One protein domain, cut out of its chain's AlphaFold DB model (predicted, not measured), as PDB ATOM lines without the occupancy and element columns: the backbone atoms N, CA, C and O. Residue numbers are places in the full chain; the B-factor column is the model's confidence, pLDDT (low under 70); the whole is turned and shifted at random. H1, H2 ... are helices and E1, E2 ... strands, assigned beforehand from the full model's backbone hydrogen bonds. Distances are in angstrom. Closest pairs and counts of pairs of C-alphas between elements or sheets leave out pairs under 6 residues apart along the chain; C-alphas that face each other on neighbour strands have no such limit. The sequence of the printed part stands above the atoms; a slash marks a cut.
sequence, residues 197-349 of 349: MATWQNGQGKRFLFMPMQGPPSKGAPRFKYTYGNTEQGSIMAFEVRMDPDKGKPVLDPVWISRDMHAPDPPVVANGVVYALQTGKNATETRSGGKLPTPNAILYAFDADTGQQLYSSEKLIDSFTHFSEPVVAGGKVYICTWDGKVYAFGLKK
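This is residues 197 to 349 of the 349 residues of the protein "PQQ_3 domain-containing protein" of Acidobacteria bacterium (UniProt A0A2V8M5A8). Three antiparallel sheets stand in a stack, each partly face to face with the next: a strongly twisted one of E1 to E4, a middle one of E5 to E8, and a small one of E9 to E11. The tip of the E3 and E4 hairpin lies at one end of the longest axis, and a loop with the tiny helix H1, off the sheets, at the other. The printed part has 153 residues, with strands E1 to E6, then H1, then E7 to E11; the sheet orders are E1 E2 E3 E4, E5 E6 E7 E8 and E9 E10 E11. The class is mostly strand, though under half of the residues are in named elements. The whole is compact, with a radius of gyration of the C-alphas of 16.3 A, and flat, spanning 52 by 43 by 23 A.

E1 (198 to 201), E2 (207 to 214), E3 (234 to 244) and E4 (249 to 257) form a meander, each strand the antiparallel neighbour of the one before. N 208 and O 200 are 2.8 A apart, N 211 and O 237 2.8 A, and N 240 and O 253 2.9 A, within hydrogen-bond range. Residues 226 to 227 pair in parallel with 256 to 257 of E4. In the next sheet, E5 (268 to 270), E6 (273 to 278), E7 (298 to 303) and E8 (309 to 312) are antiparallel: N 275 and O 268 are 2.8 A apart, N 300 and O 276 2.8 A, and N 310 and O 301 2.8 A. These two sheets are face to face, their strands at 30 degrees; the closest C-alphas of E1 and E5 are Ala 198 and Val 268, 6.0 A apart. H1 (285 to 288) is on none of the three sheets; it is too short for any O i to N i+4 pair, and its one O i to N i+3 pair is not within range. E9 (327 to 329), E10 (332 to 336) and E11 (342 to 346) form a second meander, with N 334 and O 327 2.8 A apart and N 345 and O 333 2.8 A. This sheet is face to face with that of E5 to E8, strands at 27 degrees; the closest C-alphas of E5 and E9, Val 268 and Val 327, are 7.0 A apart.

E1 begins at C-alpha 198, (40.813, -11.812, -11.811). E2 is 23.3 A long, E3 28.6 A and E4 24.0 A. E6 measures 15.8 A and E7 16.5 A. E11, 13.4 A, ends at C-alpha 346, (23.622, -20.884, -18.416).

The C-alphas farthest apart, of Asp 246 and Gly 289, are 53.2 A apart. The printed part has no cut. The links E2 to E3 and E8 to E9 are long. pLDDT is under 70 at residues 283 to 293 and 349.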
ATOM      1  N   MET A 197      43.701 -13.451  -8.218       97.31
ATOM      2  CA  MET A 197      42.821 -12.350  -8.616       97.31
ATOM      3  C   MET A 197      42.368 -12.547 -10.065       97.31
ATOM      4  O   MET A 197      43.097 -13.122 -10.873       97.31
ATOM      5  N   ALA A 198      41.219 -11.976 -10.419       97.50
ATOM      6  CA  ALA A 198      40.813 -11.812 -11.811       97.50
ATOM      7  C   ALA A 198      41.009 -10.368 -12.276       97.50
ATOM      8  O   ALA A 198      40.987  -9.432 -11.478       97.50
ATOM      9  N   THR A 199      41.154 -10.172 -13.586       97.75
ATOM     10  CA  THR A 199      41.184  -8.840 -14.195       97.75
ATOM     11  C   THR A 199      40.249  -8.758 -15.388       97.75
ATOM     12  O   THR A 199      40.074  -9.719 -16.132       97.75
ATOM     13  N   TRP A 200      39.672  -7.580 -15.591       97.88
ATOM     14  CA  TRP A 200      38.817  -7.280 -16.730       97.88
ATOM     15  C   TRP A 200      39.015  -5.834 -17.165       97.88
ATOM     16  O   TRP A 200      39.380  -4.980 -16.358       97.88
ATOM     17  N   GLN A 201      38.784  -5.570 -18.446       97.75
ATOM     18  CA  GLN A 201      38.704  -4.217 -18.970       97.75
ATOM     19  C   GLN A 201      37.303  -3.996 -19.516       97.75
ATOM     20  O   GLN A 201      36.848  -4.771 -20.360       97.75
ATOM     21  N   ASN A 202      36.634  -2.955 -19.034       96.44
ATOM     22  CA  ASN A 202      35.296  -2.633 -19.503       96.44
ATOM     23  C   ASN A 202      35.320  -2.002 -20.905       96.44
ATOM     24  O   ASN A 202      36.376  -1.671 -21.454       96.44
ATOM     25  N   GLY A 203      34.135  -1.806 -21.491       94.81
ATOM     26  CA  GLY A 203      33.994  -1.207 -22.825       94.81
ATOM     27  C   GLY A 203      34.493   0.242 -22.935       94.81
ATOM     28  O   GLY A 203      34.678   0.732 -24.043       94.81
ATOM     29  N   GLN A 204      34.736   0.919 -21.809       95.19
ATOM     30  CA  GLN A 204      35.281   2.280 -21.740       95.19
ATOM     31  C   GLN A 204      36.807   2.298 -21.559       95.19
ATOM     32  O   GLN A 204      37.397   3.369 -21.458       95.19
ATOM     33  N   GLY A 205      37.457   1.132 -21.498       95.69
ATOM     34  CA  GLY A 205      38.902   1.023 -21.299       95.69
ATOM     35  C   GLY A 205      39.350   1.018 -19.837       95.69
ATOM     36  O   GLY A 205      40.548   0.909 -19.586       95.69
ATOM     37  N   LYS A 206      38.430   1.075 -18.866       97.31
ATOM     38  CA  LYS A 206      38.787   0.995 -17.443       97.31
ATOM     39  C   LYS A 206      39.219  -0.414 -17.076       97.31
ATOM     40  O   LYS A 206      38.531  -1.381 -17.409       97.31
ATOM     41  N   ARG A 207      40.344  -0.523 -16.375       98.44
ATOM     42  CA  ARG A 207      40.935  -1.784 -15.922       98.44
ATOM     43  C   ARG A 207      40.523  -2.061 -14.481       98.44
ATOM     44  O   ARG A 207      40.711  -1.210 -13.622       98.44
ATOM     45  N   PHE A 208      40.042  -3.269 -14.215       98.62
ATOM     46  CA  PHE A 208      39.647  -3.714 -12.882       98.62
ATOM     47  C   PHE A 208      40.452  -4.928 -12.421       98.62
ATOM     48  O   PHE A 208      40.867  -5.761 -13.238       98.62
ATOM     49  N   LEU A 209      40.624  -5.029 -11.105       98.69
ATOM     50  CA  LEU A 209      41.055  -6.222 -10.383       98.69
ATOM     51  C   LEU A 209      39.941  -6.683  -9.446       98.69
ATOM     52  O   LEU A 209      39.356  -5.860  -8.745       98.69
ATOM     53  N   PHE A 210      39.688  -7.989  -9.408       98.81
ATOM     54  CA  PHE A 210      38.734  -8.627  -8.503       98.81
ATOM     55  C   PHE A 210      39.477  -9.611  -7.612       98.81
ATOM     56  O   PHE A 210      40.081 -10.568  -8.101       98.81
ATOM     57  N   MET A 211      39.440  -9.362  -6.310       98.44
ATOM     58  CA  MET A 211      40.180 -10.113  -5.307       98.44
ATOM     59  C   MET A 211      39.208 -10.895  -4.415       98.44
ATOM     60  O   MET A 211      38.337 -10.269  -3.804       98.44
ATOM     61  N   PRO A 212      39.336 -12.231  -4.313       97.31
ATOM     62  CA  PRO A 212      38.610 -12.988  -3.305       97.31
ATOM     63  C   PRO A 212      39.208 -12.714  -1.922       97.31
ATOM     64  O   PRO A 212      40.418 -12.806  -1.729       97.31
ATOM     65  N   MET A 213      38.365 -12.388  -0.951       97.25
ATOM     66  CA  MET A 213      38.757 -12.195   0.441       97.25
ATOM     67  C   MET A 213      38.027 -13.197   1.323       97.25
ATOM     68  O   MET A 213      36.796 -13.223   1.329       97.25
ATOM     69  N   GLN A 214      38.775 -13.977   2.101       95.25
ATOM     70  CA  GLN A 214      38.218 -14.743   3.214       95.25
ATOM     71  C   GLN A 214      38.297 -13.910   4.498       95.25
ATOM     72  O   GLN A 214      39.358 -13.382   4.841       95.25
ATOM     73  N   GLY A 215      37.177 -13.815   5.216       94.19
ATOM     74  CA  GLY A 215      37.027 -12.960   6.393       94.19
ATOM     75  C   GLY A 215      36.665 -11.500   6.086       94.19
ATOM     76  O   GLY A 215      36.501 -11.123   4.920       94.19
ATOM     77  N   PRO A 216      36.533 -10.677   7.141       96.69
ATOM     78  CA  PRO A 216      36.058  -9.308   7.019       96.69
ATOM     79  C   PRO A 216      37.084  -8.388   6.341       96.69
ATOM     80  O   PRO A 216      38.295  -8.638   6.408       96.69
ATOM     81  N   PRO A 217      36.626  -7.279   5.730       97.62
ATOM     82  CA  PRO A 217      37.513  -6.207   5.307       97.62
ATOM     83  C   PRO A 217      38.264  -5.621   6.510       97.62
ATOM     84  O   PRO A 217      37.730  -5.550   7.619       97.62
ATOM     85  N   SER A 218      39.493  -5.161   6.278       97.75
ATOM     86  CA  SER A 218      40.307  -4.530   7.319       97.75
ATOM     87  C   SER A 218      39.610  -3.294   7.878       97.75
ATOM     88  O   SER A 218      39.070  -2.472   7.132       97.75
ATOM     89  N   LYS A 219      39.695  -3.101   9.195       96.62
ATOM     90  CA  LYS A 219      39.173  -1.898   9.866       96.62
ATOM     91  C   LYS A 219      39.895  -0.624   9.423       96.62
ATOM     92  O   LYS A 219      39.336   0.464   9.552       96.62
ATOM     93  N   GLY A 220      41.133  -0.758   8.939       95.69
ATOM     94  CA  GLY A 220      41.960   0.343   8.440       95.69
ATOM     95  C   GLY A 220      41.862   0.575   6.930       95.69
ATOM     96  O   GLY A 220      42.468   1.524   6.431       95.69
ATOM     97  N   ALA A 221      41.130  -0.266   6.192       95.56
ATOM     98  CA  ALA A 221      41.017  -0.134   4.747       95.56
ATOM     99  C   ALA A 221      40.148   1.076   4.340       95.56
ATOM    100  O   ALA A 221      39.154   1.394   5.003       95.56
ATOM    101  N   PRO A 222      40.471   1.740   3.214       96.69
ATOM    102  CA  PRO A 222      39.575   2.702   2.587       96.69
ATOM    103  C   PRO A 222      38.196   2.099   2.300       96.69
ATOM    104  O   PRO A 222      38.058   0.912   2.005       96.69
ATOM    105  N   ARG A 223      37.155   2.934   2.347       96.62
ATOM    106  CA  ARG A 223      35.787   2.488   2.060       96.62
ATOM    107  C   ARG A 223      35.587   2.263   0.565       96.62
ATOM    108  O   ARG A 223      36.012   3.082  -0.245       96.62
ATOM    109  N   PHE A 224      34.866   1.200   0.227       98.38
ATOM    110  CA  PHE A 224      34.371   0.970  -1.126       98.38
ATOM    111  C   PHE A 224      33.221   1.925  -1.453       98.38
ATOM    112  O   PHE A 224      32.417   2.266  -0.581       98.38
ATOM    113  N   LYS A 225      33.128   2.337  -2.721       98.00
ATOM    114  CA  LYS A 225      32.039   3.194  -3.212       98.00
ATOM    115  C   LYS A 225      30.679   2.487  -3.156       98.00
ATOM    116  O   LYS A 225      29.695   3.119  -2.776       98.00
ATOM    117  N   TYR A 226      30.622   1.203  -3.511       98.56
ATOM    118  CA  TYR A 226      29.417   0.374  -3.405       98.56
ATOM    119  C   TYR A 226      29.626  -0.787  -2.428       98.56
ATOM    120  O   TYR A 226      30.642  -1.480  -2.467       98.56
ATOM    121  N   THR A 227      28.649  -1.008  -1.552       98.06
ATOM    122  CA  THR A 227      28.678  -2.054  -0.520       98.06
ATOM    123  C   THR A 227      27.319  -2.741  -0.444       98.06
ATOM    124  O   THR A 227      26.297  -2.050  -0.446       98.06
ATOM    125  N   TYR A 228      27.287  -4.067  -0.299       98.06
ATOM    126  CA  TYR A 228      26.044  -4.858  -0.285       98.06
ATOM    127  C   TYR A 228      25.798  -5.576   1.054       98.06
ATOM    128  O   TYR A 228      25.337  -6.717   1.088       98.06
ATOM    129  N   GLY A 229      26.091  -4.889   2.162       96.12
ATOM    130  CA  GLY A 229      25.955  -5.392   3.532       96.12
ATOM    131  C   GLY A 229      27.302  -5.674   4.205       96.12
ATOM    132  O   GLY A 229      28.357  -5.405   3.633       96.12
ATOM    133  N   ASN A 230      27.250  -6.198   5.430       95.88
ATOM    134  CA  ASN A 230      28.443  -6.652   6.152       95.88
ATOM    135  C   ASN A 230      28.973  -7.946   5.525       95.88
ATOM    136  O   ASN A 230      28.177  -8.778   5.095       95.88
ATOM    137  N   THR A 231      30.292  -8.119   5.506       96.31
ATOM    138  CA  THR A 231      30.999  -9.213   4.817       96.31
ATOM    139  C   THR A 231      31.931  -9.969   5.765       96.31
ATOM    140  O   THR A 231      33.119 -10.126   5.500       96.31
ATOM    141  N   GLU A 232      31.406 -10.395   6.917       94.44
ATOM    142  CA  GLU A 232      32.186 -11.016   8.003       94.44
ATOM    143  C   GLU A 232      32.874 -12.330   7.599       94.44
ATOM    144  O   GLU A 232      33.924 -12.674   8.141       94.44
ATOM    145  N   GLN A 233      32.296 -13.087   6.664       93.50
ATOM    146  CA  GLN A 233      32.826 -14.391   6.250       93.50
ATOM    147  C   GLN A 233      33.710 -14.289   5.005       93.50
ATOM    148  O   GLN A 233      34.573 -15.145   4.778       93.50
ATOM    149  N   GLY A 234      33.527 -13.236   4.213       95.94
ATOM    150  CA  GLY A 234      34.293 -12.999   3.001       95.94
ATOM    151  C   GLY A 234      33.523 -12.217   1.949       95.94
ATOM    152  O   GLY A 234      32.332 -11.931   2.074       95.94
ATOM    153  N   SER A 235      34.228 -11.842   0.888       98.25
ATOM    154  CA  SER A 235      33.668 -11.083  -0.233       98.25
ATOM    155  C   SER A 235      34.557 -11.153  -1.473       98.25
ATOM    156  O   SER A 235      35.723 -11.537  -1.400       98.25
ATOM    157  N   ILE A 236      34.017 -10.736  -2.615       98.75
ATOM    158  CA  ILE A 236      34.825 -10.259  -3.735       98.75
ATOM    159  C   ILE A 236      34.988  -8.746  -3.594       98.75
ATOM    160  O   ILE A 236      34.001  -8.022  -3.447       98.75
ATOM    161  N   MET A 237      36.232  -8.278  -3.654       98.88
ATOM    162  CA  MET A 237      36.596  -6.862  -3.633       98.88
ATOM    163  C   MET A 237      37.056  -6.422  -5.019       98.88
ATOM    164  O   MET A 237      37.922  -7.067  -5.611       98.88
ATOM    165  N   ALA A 238      36.501  -5.327  -5.530       98.88
ATOM    166  CA  ALA A 238      36.831  -4.784  -6.840       98.88
ATOM    167  C   ALA A 238      37.583  -3.459  -6.743       98.88
ATOM    168  O   ALA A 238      37.156  -2.530  -6.048       98.88
ATOM    169  N   PHE A 239      38.664  -3.359  -7.512       98.88
ATOM    170  CA  PHE A 239      39.512  -2.178  -7.590       98.88
ATOM    171  C   PHE A 239      39.644  -1.705  -9.034       98.88
ATOM    172  O   PHE A 239      39.983  -2.504  -9.906       98.88
ATOM    173  N   GLU A 240      39.432  -0.415  -9.292       98.69
ATOM    174  CA  GLU A 240      39.830   0.208 -10.556       98.69
ATOM    175  C   GLU A 240      41.337   0.484 -10.492       98.69
ATOM    176  O   GLU A 240      41.832   1.118  -9.557       98.69
ATOM    177  N   VAL A 241      42.077  -0.005 -11.483       98.69
ATOM    178  CA  VAL A 241      43.478   0.361 -11.691       98.69
ATOM    179  C   VAL A 241      43.480   1.683 -12.445       98.69
ATOM    180  O   VAL A 241      43.002   1.752 -13.578       98.69
ATOM    181  N   ARG A 242      44.007   2.737 -11.821       97.75
ATOM    182  CA  ARG A 242      44.056   4.087 -12.402       97.75
ATOM    183  C   ARG A 242      45.424   4.724 -12.226       97.75
ATOM    184  O   ARG A 242      46.225   4.281 -11.409       97.75
ATOM    185  N   MET A 243      45.678   5.793 -12.966       98.06
ATOM    186  CA  MET A 243      46.853   6.629 -12.748       98.06
ATOM    187  C   MET A 243      46.634   7.569 -11.560       98.06
ATOM    188  O   MET A 243      45.600   8.230 -11.458       98.06
ATOM    189  N   ASP A 244      47.619   7.637 -10.668       96.88
ATOM    190  CA  ASP A 244      47.765   8.742  -9.725       96.88
ATOM    191  C   ASP A 244      48.330   9.946 -10.500       96.88
ATOM    192  O   ASP A 244      49.454   9.851 -11.012       96.88
ATOM    193  N   PRO A 245      47.563  11.043 -10.652       93.25
ATOM    194  CA  PRO A 245      47.981  12.189 -11.453       93.25
ATOM    195  C   PRO A 245      49.200  12.910 -10.866       93.25
ATOM    196  O   PRO A 245      49.979  13.479 -11.626       93.25
ATOM    197  N   ASP A 246      49.402  12.838  -9.548       95.06
ATOM    198  CA  ASP A 246      50.496  13.531  -8.868       95.06
ATOM    199  C   ASP A 246      51.785  12.708  -8.925       95.06
ATOM    200  O   ASP A 246      52.884  13.244  -9.084       95.06
ATOM    201  N   LYS A 247      51.663  11.380  -8.814       93.06
ATOM    202  CA  LYS A 247      52.821  10.467  -8.798       93.06
ATOM    203  C   LYS A 247      53.183   9.911 -10.169       93.06
ATOM    204  O   LYS A 247      54.269   9.350 -10.321       93.06
ATOM    205  N   GLY A 248      52.276   9.987 -11.145       96.06
ATOM    206  CA  GLY A 248      52.454   9.369 -12.458       96.06
ATOM    207  C   GLY A 248      52.682   7.855 -12.378       96.06
ATOM    208  O   GLY A 248      53.433   7.307 -13.188       96.06
ATOM    209  N   LYS A 249      52.074   7.183 -11.390       96.69
ATOM    210  CA  LYS A 249      52.173   5.734 -11.132       96.69
ATOM    211  C   LYS A 249      50.773   5.110 -11.039       96.69
ATOM    212  O   LYS A 249      49.830   5.827 -10.700       96.69
ATOM    213  N   PRO A 250      50.615   3.806 -11.330       98.25
ATOM    214  CA  PRO A 250      49.342   3.127 -11.126       98.25
ATOM    215  C   PRO A 250      48.987   3.080  -9.636       98.25
ATOM    216  O   PRO A 250      49.868   2.941  -8.792       98.25
ATOM    217  N   VAL A 251      47.702   3.161  -9.317       98.38
ATOM    218  CA  VAL A 251      47.130   2.991  -7.975       98.38
ATOM    219  C   VAL A 251      45.830   2.199  -8.068       98.38
ATOM    220  O   VAL A 251      45.261   2.051  -9.153       98.38
ATOM    221  N   LEU A 252      45.355   1.701  -6.927       98.50
ATOM    222  CA  LEU A 252      44.076   1.005  -6.815       98.50
ATOM    223  C   LEU A 252      43.027   1.893  -6.150       98.50
ATOM    224  O   LEU A 252      43.245   2.405  -5.051       98.50
ATOM    225  N   ASP A 253      41.885   2.039  -6.814       98.19
ATOM    226  CA  ASP A 253      40.702   2.723  -6.296       98.19
ATOM    227  C   ASP A 253      39.641   1.685  -5.894       98.19
ATOM    228  O   ASP A 253      39.237   0.897  -6.749       98.19
ATOM    229  N   PRO A 254      39.190   1.619  -4.629       98.50
ATOM    230  CA  PRO A 254      38.184   0.645  -4.200       98.50
ATOM    231  C   PRO A 254      36.791   1.000  -4.742       98.50
ATOM    232  O   PRO A 254      36.171   1.984  -4.334       98.50
ATOM    233  N   VAL A 255      36.258   0.165  -5.635       98.69
ATOM    234  CA  VAL A 255      34.992   0.437  -6.334       98.69
ATOM    235  C   VAL A 255      33.822  -0.217  -5.620       98.69
ATOM    236  O   VAL A 255      32.907   0.471  -5.173       98.69
ATOM    237  N   TRP A 256      33.841  -1.538  -5.476       98.81
ATOM    238  CA  TRP A 256      32.763  -2.253  -4.809       98.81
ATOM    239  C   TRP A 256      33.259  -3.454  -4.017       98.81
ATOM    240  O   TRP A 256      34.296  -4.039  -4.322       98.81
ATOM    241  N   ILE A 257      32.489  -3.820  -2.999       98.81
ATOM    242  CA  ILE A 257      32.646  -5.051  -2.226       98.81
ATOM    243  C   ILE A 257      31.320  -5.806  -2.266       98.81
ATOM    244  O   ILE A 257      30.262  -5.204  -2.063       98.81
ATOM    245  N   SER A 258      31.364  -7.098  -2.597       98.81
ATOM    246  CA  SER A 258      30.164  -7.924  -2.756       98.81
ATOM    247  C   SER A 258      29.375  -8.054  -1.449       98.81
ATOM    248  O   SER A 258      29.800  -7.617  -0.383       98.81
ATOM    249  N   ARG A 259      28.227  -8.732  -1.516       98.19
ATOM    250  CA  ARG A 259      27.573  -9.280  -0.319       98.19
ATOM    251  C   ARG A 259      28.485 -10.278   0.404       98.19
ATOM    252  O   ARG A 259      29.455 -10.755  -0.193       98.19
ATOM    253  N   ASP A 260      28.111 -10.639   1.632       97.75
ATOM    254  CA  ASP A 260      28.794 -11.692   2.390       97.75
ATOM    255  C   ASP A 260      28.826 -13.006   1.606       97.75
ATOM    256  O   ASP A 260      27.806 -13.450   1.062       97.75
ATOM    257  N   MET A 261      30.009 -13.606   1.548       95.38
ATOM    258  CA  MET A 261      30.274 -14.889   0.913       95.38
ATOM    259  C   MET A 261      31.133 -15.723   1.853       95.38
ATOM    260  O   MET A 261      32.208 -15.301   2.263       95.38
ATOM    261  N   HIS A 262      30.689 -16.938   2.162       92.81
ATOM    262  CA  HIS A 262      31.467 -17.855   2.996       92.81
ATOM    263  C   HIS A 262      32.671 -18.451   2.255       92.81
ATOM    264  O   HIS A 262      32.509 -19.328   1.399       92.81
ATOM    265  N   ALA A 263      33.873 -17.984   2.600       91.62
ATOM    266  CA  ALA A 263      35.134 -18.432   2.009       91.62
ATOM    267  C   ALA A 263      35.092 -18.428   0.465       91.62
ATOM    268  O   ALA A 263      35.087 -19.501  -0.147       91.62
ATOM    269  N   PRO A 264      34.988 -17.249  -0.181       94.81
ATOM    270  CA  PRO A 264      34.945 -17.169  -1.631       94.81
ATOM    271  C   PRO A 264      36.271 -17.631  -2.239       94.81
ATOM    272  O   PRO A 264      37.347 -17.348  -1.711       94.81
ATOM    273  N   ASP A 265      36.168 -18.327  -3.364       93.25
ATOM    274  CA  ASP A 265      37.300 -18.702  -4.210       93.25
ATOM    275  C   ASP A 265      37.505 -17.679  -5.343       93.25
ATOM    276  O   ASP A 265      36.677 -16.771  -5.515       93.25
ATOM    277  N   PRO A 266      38.602 -17.791  -6.121       95.38
ATOM    278  CA  PRO A 266      38.884 -16.886  -7.226       95.38
ATOM    279  C   PRO A 266      37.695 -16.712  -8.172       95.38
ATOM    280  O   PRO A 266      37.098 -17.705  -8.604       95.38
ATOM    281  N   PRO A 267      37.325 -15.462  -8.497       97.38
ATOM    282  CA  PRO A 267      36.283 -15.210  -9.470       97.38
ATOM    283  C   PRO A 267      36.816 -15.374 -10.897       97.38
ATOM    284  O   PRO A 267      38.011 -15.263 -11.150       97.38
ATOM    285  N   VAL A 268      35.904 -15.519 -11.855       97.38
ATOM    286  CA  VAL A 268      36.183 -15.397 -13.292       97.38
ATOM    287  C   VAL A 268      35.294 -14.309 -13.881       97.38
ATOM    288  O   VAL A 268      34.141 -14.155 -13.479       97.38
ATOM    289  N   VAL A 269      35.810 -13.542 -14.841       97.62
ATOM    290  CA  VAL A 269      35.058 -12.446 -15.464       97.62
ATOM    291  C   VAL A 269      34.835 -12.735 -16.936       97.62
ATOM    292  O   VAL A 269      35.779 -13.013 -17.671       97.62
ATOM    293  N   ALA A 270      33.586 -12.634 -17.382       95.94
ATOM    294  CA  ALA A 270      33.241 -12.708 -18.794       95.94
ATOM    295  C   ALA A 270      32.136 -11.703 -19.119       95.94
ATOM    296  O   ALA A 270      31.117 -11.649 -18.438       95.94
ATOM    297  N   ASN A 271      32.336 -10.915 -20.179       92.94
ATOM    298  CA  ASN A 271      31.348  -9.972 -20.716       92.94
ATOM    299  C   ASN A 271      30.734  -9.020 -19.667       92.94
ATOM    300  O   ASN A 271      29.529  -8.796 -19.671       92.94
ATOM    301  N   GLY A 272      31.556  -8.473 -18.765       96.81
ATOM    302  CA  GLY A 272      31.088  -7.555 -17.718       96.81
ATOM    303  C   GLY A 272      30.349  -8.225 -16.564       96.81
ATOM    304  O   GLY A 272      29.716  -7.542 -15.768       96.81
ATOM    305  N   VAL A 273      30.452  -9.550 -16.442       98.38
ATOM    306  CA  VAL A 273      29.897 -10.312 -15.324       98.38
ATOM    307  C   VAL A 273      31.020 -11.008 -14.568       98.38
ATOM    308  O   VAL A 273      31.795 -11.766 -15.156       98.38
ATOM    309  N   VAL A 274      31.095 -10.762 -13.262       98.75
ATOM    310  CA  VAL A 274      31.983 -11.453 -12.324       98.75
ATOM    311  C   VAL A 274      31.246 -12.666 -11.773       98.75
ATOM    312  O   VAL A 274      30.278 -12.528 -11.025       98.75
ATOM    313  N   TYR A 275      31.704 -13.860 -12.130       98.50
ATOM    314  CA  TYR A 275      31.218 -15.113 -11.570       98.50
ATOM    315  C   TYR A 275      32.100 -15.511 -10.396       98.50
ATOM    316  O   TYR A 275      33.298 -15.733 -10.562       98.50
ATOM    317  N   ALA A 276      31.505 -15.602  -9.213       97.94
ATOM    318  CA  ALA A 276      32.219 -15.877  -7.975       97.94
ATOM    319  C   ALA A 276      31.588 -17.060  -7.251       97.94
ATOM    320  O   ALA A 276      30.362 -17.187  -7.197       97.94
ATOM    321  N   LEU A 277      32.427 -17.917  -6.679       97.06
ATOM    322  CA  LEU A 277      31.982 -19.110  -5.978       97.06
ATOM    323  C   LEU A 277      32.203 -18.937  -4.484       97.06
ATOM    324  O   LEU A 277      33.335 -18.864  -4.017       97.06
ATOM    325  N   GLN A 278      31.109 -18.910  -3.732       95.62
ATOM    326  CA  GLN A 278      31.160 -19.263  -2.325       95.62
ATOM    327  C   GLN A 278      31.425 -20.762  -2.245       95.62
ATOM    328  O   GLN A 278      30.682 -21.544  -2.840       95.62
ATOM    329  N   THR A 279      32.459 -21.168  -1.520       92.88
ATOM    330  CA  THR A 279      32.923 -22.560  -1.574       92.88
ATOM    331  C   THR A 279      32.153 -23.475  -0.644       92.88
ATOM    332  O   THR A 279      31.993 -24.657  -0.933       92.88
ATOM    333  N   GLY A 280      31.676 -22.932   0.473       87.62
ATOM    334  CA  GLY A 280      31.111 -23.735   1.543       87.62
ATOM    335  C   GLY A 280      32.156 -24.332   2.491       87.62
ATOM    336  O   GLY A 280      31.795 -24.883   3.521       87.62
ATOM    337  N   LYS A 281      33.454 -24.208   2.186       85.62
ATOM    338  CA  LYS A 281      34.548 -24.801   2.962       85.62
ATOM    339  C   LYS A 281      34.631 -24.216   4.379       85.62
ATOM    340  O   LYS A 281      34.646 -23.005   4.548       85.62
ATOM    341  N   ASN A 282      34.841 -25.080   5.372       76.69
ATOM    342  CA  ASN A 282      35.302 -24.705   6.714       76.69
ATOM    343  C   ASN A 282      36.744 -25.217   6.915       76.69
ATOM    344  O   ASN A 282      36.935 -26.423   7.073       76.69
ATOM    345  N   ALA A 283      37.791 -24.373   6.894       63.22
ATOM    346  CA  ALA A 283      39.161 -24.894   7.053       63.22
ATOM    347  C   ALA A 283      39.466 -25.372   8.487       63.22
ATOM    348  O   ALA A 283      40.335 -26.232   8.670       63.22
ATOM    349  N   THR A 284      38.699 -24.912   9.479       54.72
ATOM    350  CA  THR A 284      38.762 -25.354  10.884       54.72
ATOM    351  C   THR A 284      38.464 -26.846  11.093       54.72
ATOM    352  O   THR A 284      39.029 -27.441  12.016       54.72
ATOM    353  N   GLU A 285      37.666 -27.495  10.231       48.09
ATOM    354  CA  GLU A 285      37.357 -28.934  10.364       48.09
ATOM    355  C   GLU A 285      38.607 -29.818  10.254       48.09
ATOM    356  O   GLU A 285      38.718 -30.839  10.932       48.09
ATOM    357  N   THR A 286      39.586 -29.417   9.437       46.03
ATOM    358  CA  THR A 286      40.746 -30.270   9.131       46.03
ATOM    359  C   THR A 286      41.772 -30.372  10.262       46.03
ATOM    360  O   THR A 286      42.622 -31.260  10.221       46.03
ATOM    361  N   ARG A 287      41.715 -29.496  11.279       47.78
ATOM    362  CA  ARG A 287      42.713 -29.457  12.368       47.78
ATOM    363  C   ARG A 287      42.130 -29.556  13.777       47.78
ATOM    364  O   ARG A 287      42.825 -30.047  14.662       47.78
ATOM    365  N   SER A 288      40.880 -29.143  13.993       45.06
ATOM    366  CA  SER A 288      40.307 -29.010  15.344       45.06
ATOM    367  C   SER A 288      39.369 -30.155  15.757       45.06
ATOM    368  O   SER A 288      38.846 -30.136  16.867       45.06
ATOM    369  N   GLY A 289      39.123 -31.144  14.888       41.53
ATOM    370  CA  GLY A 289      38.339 -32.346  15.217       41.53
ATOM    371  C   GLY A 289      36.837 -32.128  15.470       41.53
ATOM    372  O   GLY A 289      36.128 -33.088  15.764       41.53
ATOM    373  N   GLY A 290      36.334 -30.896  15.347       47.56
ATOM    374  CA  GLY A 290      34.909 -30.571  15.422       47.56
ATOM    375  C   GLY A 290      34.260 -30.546  14.036       47.56
ATOM    376  O   GLY A 290      34.794 -29.914  13.130       47.56
ATOM    377  N   LYS A 291      33.101 -31.203  13.882       53.50
ATOM    378  CA  LYS A 291      32.235 -31.092  12.695       53.50
ATOM    379  C   LYS A 291      31.368 -29.842  12.815       53.50
ATOM    380  O   LYS A 291      30.342 -29.876  13.497       53.50
ATOM    381  N   LEU A 292      31.767 -28.748  12.176       59.00
ATOM    382  CA  LEU A 292      30.849 -27.637  11.925       59.00
ATOM    383  C   LEU A 292      30.105 -27.933  10.620       59.00
ATOM    384  O   LEU A 292      30.741 -28.385   9.675       59.00
ATOM    385  N   PRO A 293      28.787 -27.685  10.515       66.31
ATOM    386  CA  PRO A 293      28.079 -27.882   9.257       66.31
ATOM    387  C   PRO A 293      28.797 -27.132   8.131       66.31
ATOM    388  O   PRO A 293      28.970 -25.917   8.210       66.31
ATOM    389  N   THR A 294      29.250 -27.861   7.114       77.19
ATOM    390  CA  THR A 294      29.850 -27.289   5.907       77.19
ATOM    391  C   THR A 294      28.703 -26.765   5.040       77.19
ATOM    392  O   THR A 294      27.894 -27.581   4.587       77.19
ATOM    393  N   PRO A 295      28.542 -25.438   4.867       87.00
ATOM    394  CA  PRO A 295      27.488 -24.915   4.010       87.00
ATOM    395  C   PRO A 295      27.698 -25.347   2.558       87.00
ATOM    396  O   PRO A 295      28.800 -25.690   2.137       87.00
ATOM    397  N   ASN A 296      26.630 -25.299   1.769       93.38
ATOM    398  CA  ASN A 296      26.735 -25.603   0.349       93.38
ATOM    399  C   ASN A 296      27.483 -24.485  -0.389       93.38
ATOM    400  O   ASN A 296      27.443 -23.309  -0.002       93.38
ATOM    401  N   ALA A 297      28.126 -24.858  -1.490       96.00
ATOM    402  CA  ALA A 297      28.666 -23.907  -2.439       96.00
ATOM    403  C   ALA A 297      27.527 -23.102  -3.084       96.00
ATOM    404  O   ALA A 297      26.439 -23.621  -3.328       96.00
ATOM    405  N   ILE A 298      27.780 -21.827  -3.374       97.50
ATOM    406  CA  ILE A 298      26.819 -20.947  -4.048       97.50
ATOM    407  C   ILE A 298      27.556 -20.191  -5.145       97.50
ATOM    408  O   ILE A 298      28.505 -19.452  -4.874       97.50
ATOM    409  N   LEU A 299      27.111 -20.364  -6.387       98.06
ATOM    410  CA  LEU A 299      27.569 -19.558  -7.509       98.06
ATOM    411  C   LEU A 299      26.806 -18.234  -7.513       98.06
ATOM    412  O   LEU A 299      25.575 -18.217  -7.560       98.06
ATOM    413  N   TYR A 300      27.543 -17.135  -7.538       98.44
ATOM    414  CA  TYR A 300      27.017 -15.794  -7.737       98.44
ATOM    415  C   TYR A 300      27.468 -15.238  -9.083       98.44
ATOM    416  O   TYR A 300      28.538 -15.583  -9.588       98.44
ATOM    417  N   ALA A 301      26.651 -14.352  -9.643       98.50
ATOM    418  CA  ALA A 301      27.045 -13.479 -10.738       98.50
ATOM    419  C   ALA A 301      26.820 -12.028 -10.313       98.50
ATOM    420  O   ALA A 301      25.724 -11.688  -9.856       98.50
ATOM    421  N   PHE A 302      27.834 -11.189 -10.481       98.81
ATOM    422  CA  PHE A 302      27.791  -9.764 -10.176       98.81
ATOM    423  C   PHE A 302      28.059  -8.947 -11.436       98.81
ATOM    424  O   PHE A 302      28.862  -9.345 -12.278       98.81
ATOM    425  N   ASP A 303      27.405  -7.799 -11.553       98.62
ATOM    426  CA  ASP A 303      27.794  -6.768 -12.508       98.62
ATOM    427  C   ASP A 303      29.226  -6.307 -12.194       98.62
ATOM    428  O   ASP A 303      29.543  -5.987 -11.047       98.62
ATOM    429  N   ALA A 304      30.112  -6.326 -13.188       98.50
ATOM    430  CA  ALA A 304      31.538  -6.116 -12.960       98.50
ATOM    431  C   ALA A 304      31.896  -4.670 -12.590       98.50
ATOM    432  O   ALA A 304      32.875  -4.456 -11.874       98.50
ATOM    433  N   ASP A 305      31.114  -3.684 -13.033       97.88
ATOM    434  CA  ASP A 305      31.366  -2.269 -12.746       97.88
ATOM    435  C   ASP A 305      30.812  -1.853 -11.370       97.88
ATOM    436  O   ASP A 305      31.395  -0.999 -10.699       97.88
ATOM    437  N   THR A 306      29.696  -2.447 -10.932       98.06
ATOM    438  CA  THR A 306      28.961  -2.004  -9.732       98.06
ATOM    439  C   THR A 306      28.976  -2.992  -8.571       98.06
ATOM    440  O   THR A 306      28.817  -2.574  -7.427       98.06
ATOM    441  N   GLY A 307      29.162  -4.286  -8.836       98.50
ATOM    442  CA  GLY A 307      29.037  -5.356  -7.846       98.50
ATOM    443  C   GLY A 307      27.592  -5.783  -7.578       98.50
ATOM    444  O   GLY A 307      27.352  -6.614  -6.699       98.50
ATOM    445  N   GLN A 308      26.612  -5.249  -8.318       98.56
ATOM    446  CA  GLN A 308      25.211  -5.619  -8.143       98.56
ATOM    447  C   GLN A 308      25.017  -7.104  -8.456       98.56
ATOM    448  O   GLN A 308      25.394  -7.577  -9.526       98.56
ATOM    449  N   GLN A 309      24.391  -7.849  -7.541       98.50
ATOM    450  CA  GLN A 309      24.071  -9.253  -7.785       98.50
ATOM    451  C   GLN A 309      23.054  -9.377  -8.928       98.50
ATOM    452  O   GLN A 309      21.929  -8.892  -8.826       98.50
ATOM    453  N   LEU A 310      23.450 -10.082  -9.984       98.25
ATOM    454  CA  LEU A 310      22.622 -10.418 -11.143       98.25
ATOM    455  C   LEU A 310      21.971 -11.795 -10.990       98.25
ATOM    456  O   LEU A 310      20.867 -12.024 -11.475       98.25
ATOM    457  N   TYR A 311      22.659 -12.726 -10.323       98.19
ATOM    458  CA  TYR A 311      22.198 -14.100 -10.138       98.19
ATOM    459  C   TYR A 311      22.803 -14.740  -8.883       98.19
ATOM    460  O   TYR A 311      23.902 -14.383  -8.454       98.19
ATOM    461  N   SER A 312      22.092 -15.721  -8.327       97.75
ATOM    462  CA  SER A 312      22.613 -16.688  -7.363       97.75
ATOM    463  C   SER A 312      22.063 -18.072  -7.692       97.75
ATOM    464  O   SER A 312      20.890 -18.204  -8.034       97.75
ATOM    465  N   SER A 313      22.890 -19.110  -7.560       97.69
ATOM    466  CA  SER A 313      22.424 -20.495  -7.637       97.69
ATOM    467  C   SER A 313      21.605 -20.915  -6.420       97.69
ATOM    468  O   SER A 313      21.051 -22.009  -6.431       97.69
ATOM    469  N   GLU A 314      21.563 -20.096  -5.365       95.94
ATOM    470  CA  GLU A 314      20.865 -20.385  -4.115       95.94
ATOM    471  C   GLU A 314      21.173 -21.808  -3.615       95.94
ATOM    472  O   GLU A 314      22.316 -22.115  -3.291       95.94
ATOM    473  N   LYS A 315      20.170 -22.692  -3.594       95.38
ATOM    474  CA  LYS A 315      20.264 -24.071  -3.095       95.38
ATOM    475  C   LYS A 315      20.449 -25.121  -4.196       95.38
ATOM    476  O   LYS A 315      20.311 -26.307  -3.920       95.38
ATOM    477  N   LEU A 316      20.712 -24.714  -5.440       96.56
ATOM    478  CA  LEU A 316      20.840 -25.646  -6.571       96.56
ATOM    479  C   LEU A 316      22.069 -26.556  -6.468       96.56
ATOM    480  O   LEU A 316      22.115 -27.583  -7.135       96.56
ATOM    481  N   ILE A 317      23.056 -26.174  -5.657       96.44
ATOM    482  CA  ILE A 317      24.237 -26.979  -5.369       96.44
ATOM    483  C   ILE A 317      24.034 -27.590  -3.980       96.44
ATOM    484  O   ILE A 317      23.808 -26.874  -3.003       96.44
ATOM    485  N   ASP A 318      24.078 -28.916  -3.897       93.75
ATOM    486  CA  ASP A 318      23.792 -29.694  -2.681       93.75
ATOM    487  C   ASP A 318      25.054 -30.132  -1.915       93.75
ATOM    488  O   ASP A 318      24.981 -30.943  -0.995       93.75
ATOM    489  N   SER A 319      26.208 -29.590  -2.303       93.75
ATOM    490  CA  SER A 319      27.537 -29.956  -1.813       93.75
ATOM    491  C   SER A 319      28.415 -28.709  -1.692       93.75
ATOM    492  O   SER A 319      27.997 -27.603  -2.036       93.75
ATOM    493  N   PHE A 320      29.639 -28.872  -1.210       93.31
ATOM    494  CA  PHE A 320      30.640 -27.813  -1.109       93.31
ATOM    495  C   PHE A 320      31.760 -28.033  -2.128       93.31
ATOM    496  O   PHE A 320      31.833 -29.055  -2.814       93.31
ATOM    497  N   THR A 321      32.659 -27.069  -2.226       91.06
ATOM    498  CA  THR A 321      33.913 -27.214  -2.955       91.06
ATOM    499  C   THR A 321      35.066 -26.648  -2.139       91.06
ATOM    500  O   THR A 321      34.874 -26.043  -1.088       91.06
ATOM    501  N   HIS A 322      36.286 -26.870  -2.603       86.25
ATOM    502  CA  HIS A 322      37.474 -26.306  -1.989       86.25
ATOM    503  C   HIS A 322      38.491 -25.988  -3.075       86.25
ATOM    504  O   HIS A 322      38.921 -26.891  -3.791       86.25
ATOM    505  N   PHE A 323      38.915 -24.725  -3.129       82.00
ATOM    506  CA  PHE A 323      39.993 -24.264  -3.995       82.00
ATOM    507  C   PHE A 323      39.685 -24.505  -5.486       82.00
ATOM    508  O   PHE A 323      40.473 -25.080  -6.242       82.00
ATOM    509  N   SER A 324      38.488 -24.086  -5.893       85.06
ATOM    510  CA  SER A 324      37.864 -24.289  -7.193       85.06
ATOM    511  C   SER A 324      37.461 -22.949  -7.809       85.06
ATOM    512  O   SER A 324      36.671 -22.195  -7.250       85.06
ATOM    513  N   GLU A 325      37.993 -22.671  -8.993       89.94
ATOM    514  CA  GLU A 325      37.673 -21.481  -9.781       89.94
ATOM    515  C   GLU A 325      36.586 -21.835 -10.813       89.94
ATOM    516  O   GLU A 325      36.721 -22.861 -11.497       89.94
ATOM    517  N   PRO A 326      35.506 -21.040 -10.950       94.25
ATOM    518  CA  PRO A 326      34.513 -21.271 -11.992       94.25
ATOM    519  C   PRO A 326      35.125 -21.150 -13.390       94.25
ATOM    520  O   PRO A 326      35.954 -20.284 -13.651       94.25
ATOM    521  N   VAL A 327      34.656 -21.969 -14.329       95.00
ATOM    522  CA  VAL A 327      35.102 -21.916 -15.729       95.00
ATOM    523  C   VAL A 327      33.973 -21.410 -16.612       95.00
ATOM    524  O   VAL A 327      32.889 -21.988 -16.622       95.00
ATOM    525  N   VAL A 328      34.229 -20.371 -17.406       96.00
ATOM    526  CA  VAL A 328      33.283 -19.903 -18.429       96.00
ATOM    527  C   VAL A 328      33.665 -20.488 -19.784       96.00
ATOM    528  O   VAL A 328      34.731 -20.195 -20.317       96.00
ATOM    529  N   ALA A 329      32.785 -21.301 -20.368       95.00
ATOM    530  CA  ALA A 329      32.993 -21.883 -21.691       95.00
ATOM    531  C   ALA A 329      31.661 -22.128 -22.408       95.00
ATOM    532  O   ALA A 329      30.673 -22.537 -21.800       95.00
ATOM    533  N   GLY A 330      31.609 -21.880 -23.722       92.31
ATOM    534  CA  GLY A 330      30.429 -22.195 -24.542       92.31
ATOM    535  C   GLY A 330      29.111 -21.599 -24.017       92.31
ATOM    536  O   GLY A 330      28.074 -22.270 -24.062       92.31
ATOM    537  N   GLY A 331      29.166 -20.378 -23.467       93.00
ATOM    538  CA  GLY A 331      28.018 -19.667 -22.894       93.00
ATOM    539  C   GLY A 331      27.514 -20.215 -21.554       93.00
ATOM    540  O   GLY A 331      26.373 -19.941 -21.185       93.00
ATOM    541  N   LYS A 332      28.320 -21.018 -20.850       96.56
ATOM    542  CA  LYS A 332      27.986 -21.584 -19.538       96.56
ATOM    543  C   LYS A 332      29.100 -21.351 -18.529       96.56
ATOM    544  O   LYS A 332      30.257 -21.190 -18.910       96.56
ATOM    545  N   VAL A 333      28.725 -21.392 -17.257       97.44
ATOM    546  CA  VAL A 333      29.624 -21.410 -16.104       97.44
ATOM    547  C   VAL A 333      29.645 -22.822 -15.538       97.44
ATOM    548  O   VAL A 333      28.589 -23.379 -15.235       97.44
ATOM    549  N   TYR A 334      30.833 -23.389 -15.400       97.44
ATOM    550  CA  TYR A 334      31.063 -24.724 -14.871       97.44
ATOM    551  C   TYR A 334      31.730 -24.647 -13.505       97.44
ATOM    552  O   TYR A 334      32.657 -23.862 -13.308       97.44
ATOM    553  N   ILE A 335      31.272 -25.489 -12.584       96.19
ATOM    554  CA  ILE A 335      31.862 -25.656 -11.254       96.19
ATOM    555  C   ILE A 335      31.897 -27.141 -10.889       96.19
ATOM    556  O   ILE A 335      31.003 -27.900 -11.270       96.19
ATOM    557  N   CYS A 336      32.910 -27.535 -10.122       93.81
ATOM    558  CA  CYS A 336      33.038 -28.882  -9.572       93.81
ATOM    559  C   CYS A 336      32.877 -28.849  -8.051       93.81
ATOM    560  O   CYS A 336      33.416 -27.955  -7.388       93.81
ATOM    561  N   THR A 337      32.179 -29.837  -7.503       93.94
ATOM    562  CA  THR A 337      31.999 -30.019  -6.058       93.94
ATOM    563  C   THR A 337      32.780 -31.218  -5.535       93.94
ATOM    564  O   THR A 337      33.236 -32.078  -6.291       93.94
ATOM    565  N   TRP A 338      32.949 -31.264  -4.214       91.44
ATOM    566  CA  TRP A 338      33.720 -32.283  -3.504       91.44
ATOM    567  C   TRP A 338      33.219 -33.718  -3.748       91.44
ATOM    568  O   TRP A 338      34.016 -34.650  -3.795       91.44
ATOM    569  N   ASP A 339      31.918 -33.894  -3.976       92.00
ATOM    570  CA  ASP A 339      31.268 -35.174  -4.293       92.00
ATOM    571  C   ASP A 339      31.418 -35.597  -5.769       92.00
ATOM    572  O   ASP A 339      30.786 -36.553  -6.214       92.00
ATOM    573  N   GLY A 340      32.253 -34.896  -6.544       92.44
ATOM    574  CA  GLY A 340      32.587 -35.252  -7.923       92.44
ATOM    575  C   GLY A 340      31.546 -34.839  -8.964       92.44
ATOM    576  O   GLY A 340      31.662 -35.237 -10.125       92.44
ATOM    577  N   LYS A 341      30.537 -34.038  -8.595       95.88
ATOM    578  CA  LYS A 341      29.571 -33.488  -9.557       95.88
ATOM    579  C   LYS A 341      30.153 -32.277 -10.285       95.88
ATOM    580  O   LYS A 341      30.858 -31.453  -9.704       95.88
ATOM    581  N   VAL A 342      29.783 -32.149 -11.559       96.25
ATOM    582  CA  VAL A 342      30.009 -30.945 -12.366       96.25
ATOM    583  C   VAL A 342      28.664 -30.279 -12.614       96.25
ATOM    584  O   VAL A 342      27.781 -30.873 -13.234       96.25
ATOM    585  N   TYR A 343      28.512 -29.041 -12.158       97.12
ATOM    586  CA  TYR A 343      27.336 -28.226 -12.445       97.12
ATOM    587  C   TYR A 343      27.623 -27.309 -13.629       97.12
ATOM    588  O   TYR A 343      28.731 -26.792 -13.765       97.12
ATOM    589  N   ALA A 344      26.610 -27.080 -14.464       97.19
ATOM    590  CA  ALA A 344      26.673 -26.151 -15.583       97.19
ATOM    591  C   ALA A 344      25.493 -25.175 -15.512       97.19
ATOM    592  O   ALA A 344      24.337 -25.579 -15.627       97.19
ATOM    593  N   PHE A 345      25.792 -23.889 -15.361       96.75
ATOM    594  CA  PHE A 345      24.810 -22.809 -15.333       96.75
ATOM    595  C   PHE A 345      24.864 -22.031 -16.643       96.75
ATOM    596  O   PHE A 345      25.941 -21.743 -17.156       96.75
ATOM    597  N   GLY A 346      23.712 -21.675 -17.194       93.62
ATOM    598  CA  GLY A 346      23.622 -20.884 -18.416       93.62
ATOM    599  C   GLY A 346      22.275 -20.185 -18.508       93.62
ATOM    600  O   GLY A 346      21.340 -20.517 -17.776       93.62
ATOM    601  N   LEU A 347      22.178 -19.213 -19.409       86.31
ATOM    602  CA  LEU A 347      20.911 -18.543 -19.683       86.31
ATOM    603  C   LEU A 347      19.920 -19.535 -20.307       86.31
ATOM    604  O   LEU A 347      20.309 -20.401 -21.098       86.31
ATOM    605  N   LYS A 348      18.632 -19.396 -19.966       79.31
ATOM    606  CA  LYS A 348      17.566 -20.067 -20.719       79.31
ATOM    607  C   LYS A 348      17.632 -19.562 -22.162       79.31
ATOM    608  O   LYS A 348      17.720 -18.354 -22.373       79.31
ATOM    609  N   LYS A 349      17.670 -20.496 -23.109       64.94
ATOM    610  CA  LYS A 349      17.654 -20.191 -24.540       64.94
ATOM    611  C   LYS A 349      16.264 -19.807 -25.007       64.94
ATOM    612  O   LYS A 349      15.301 -20.391 -24.457       64.94
TER     613      LYS A 349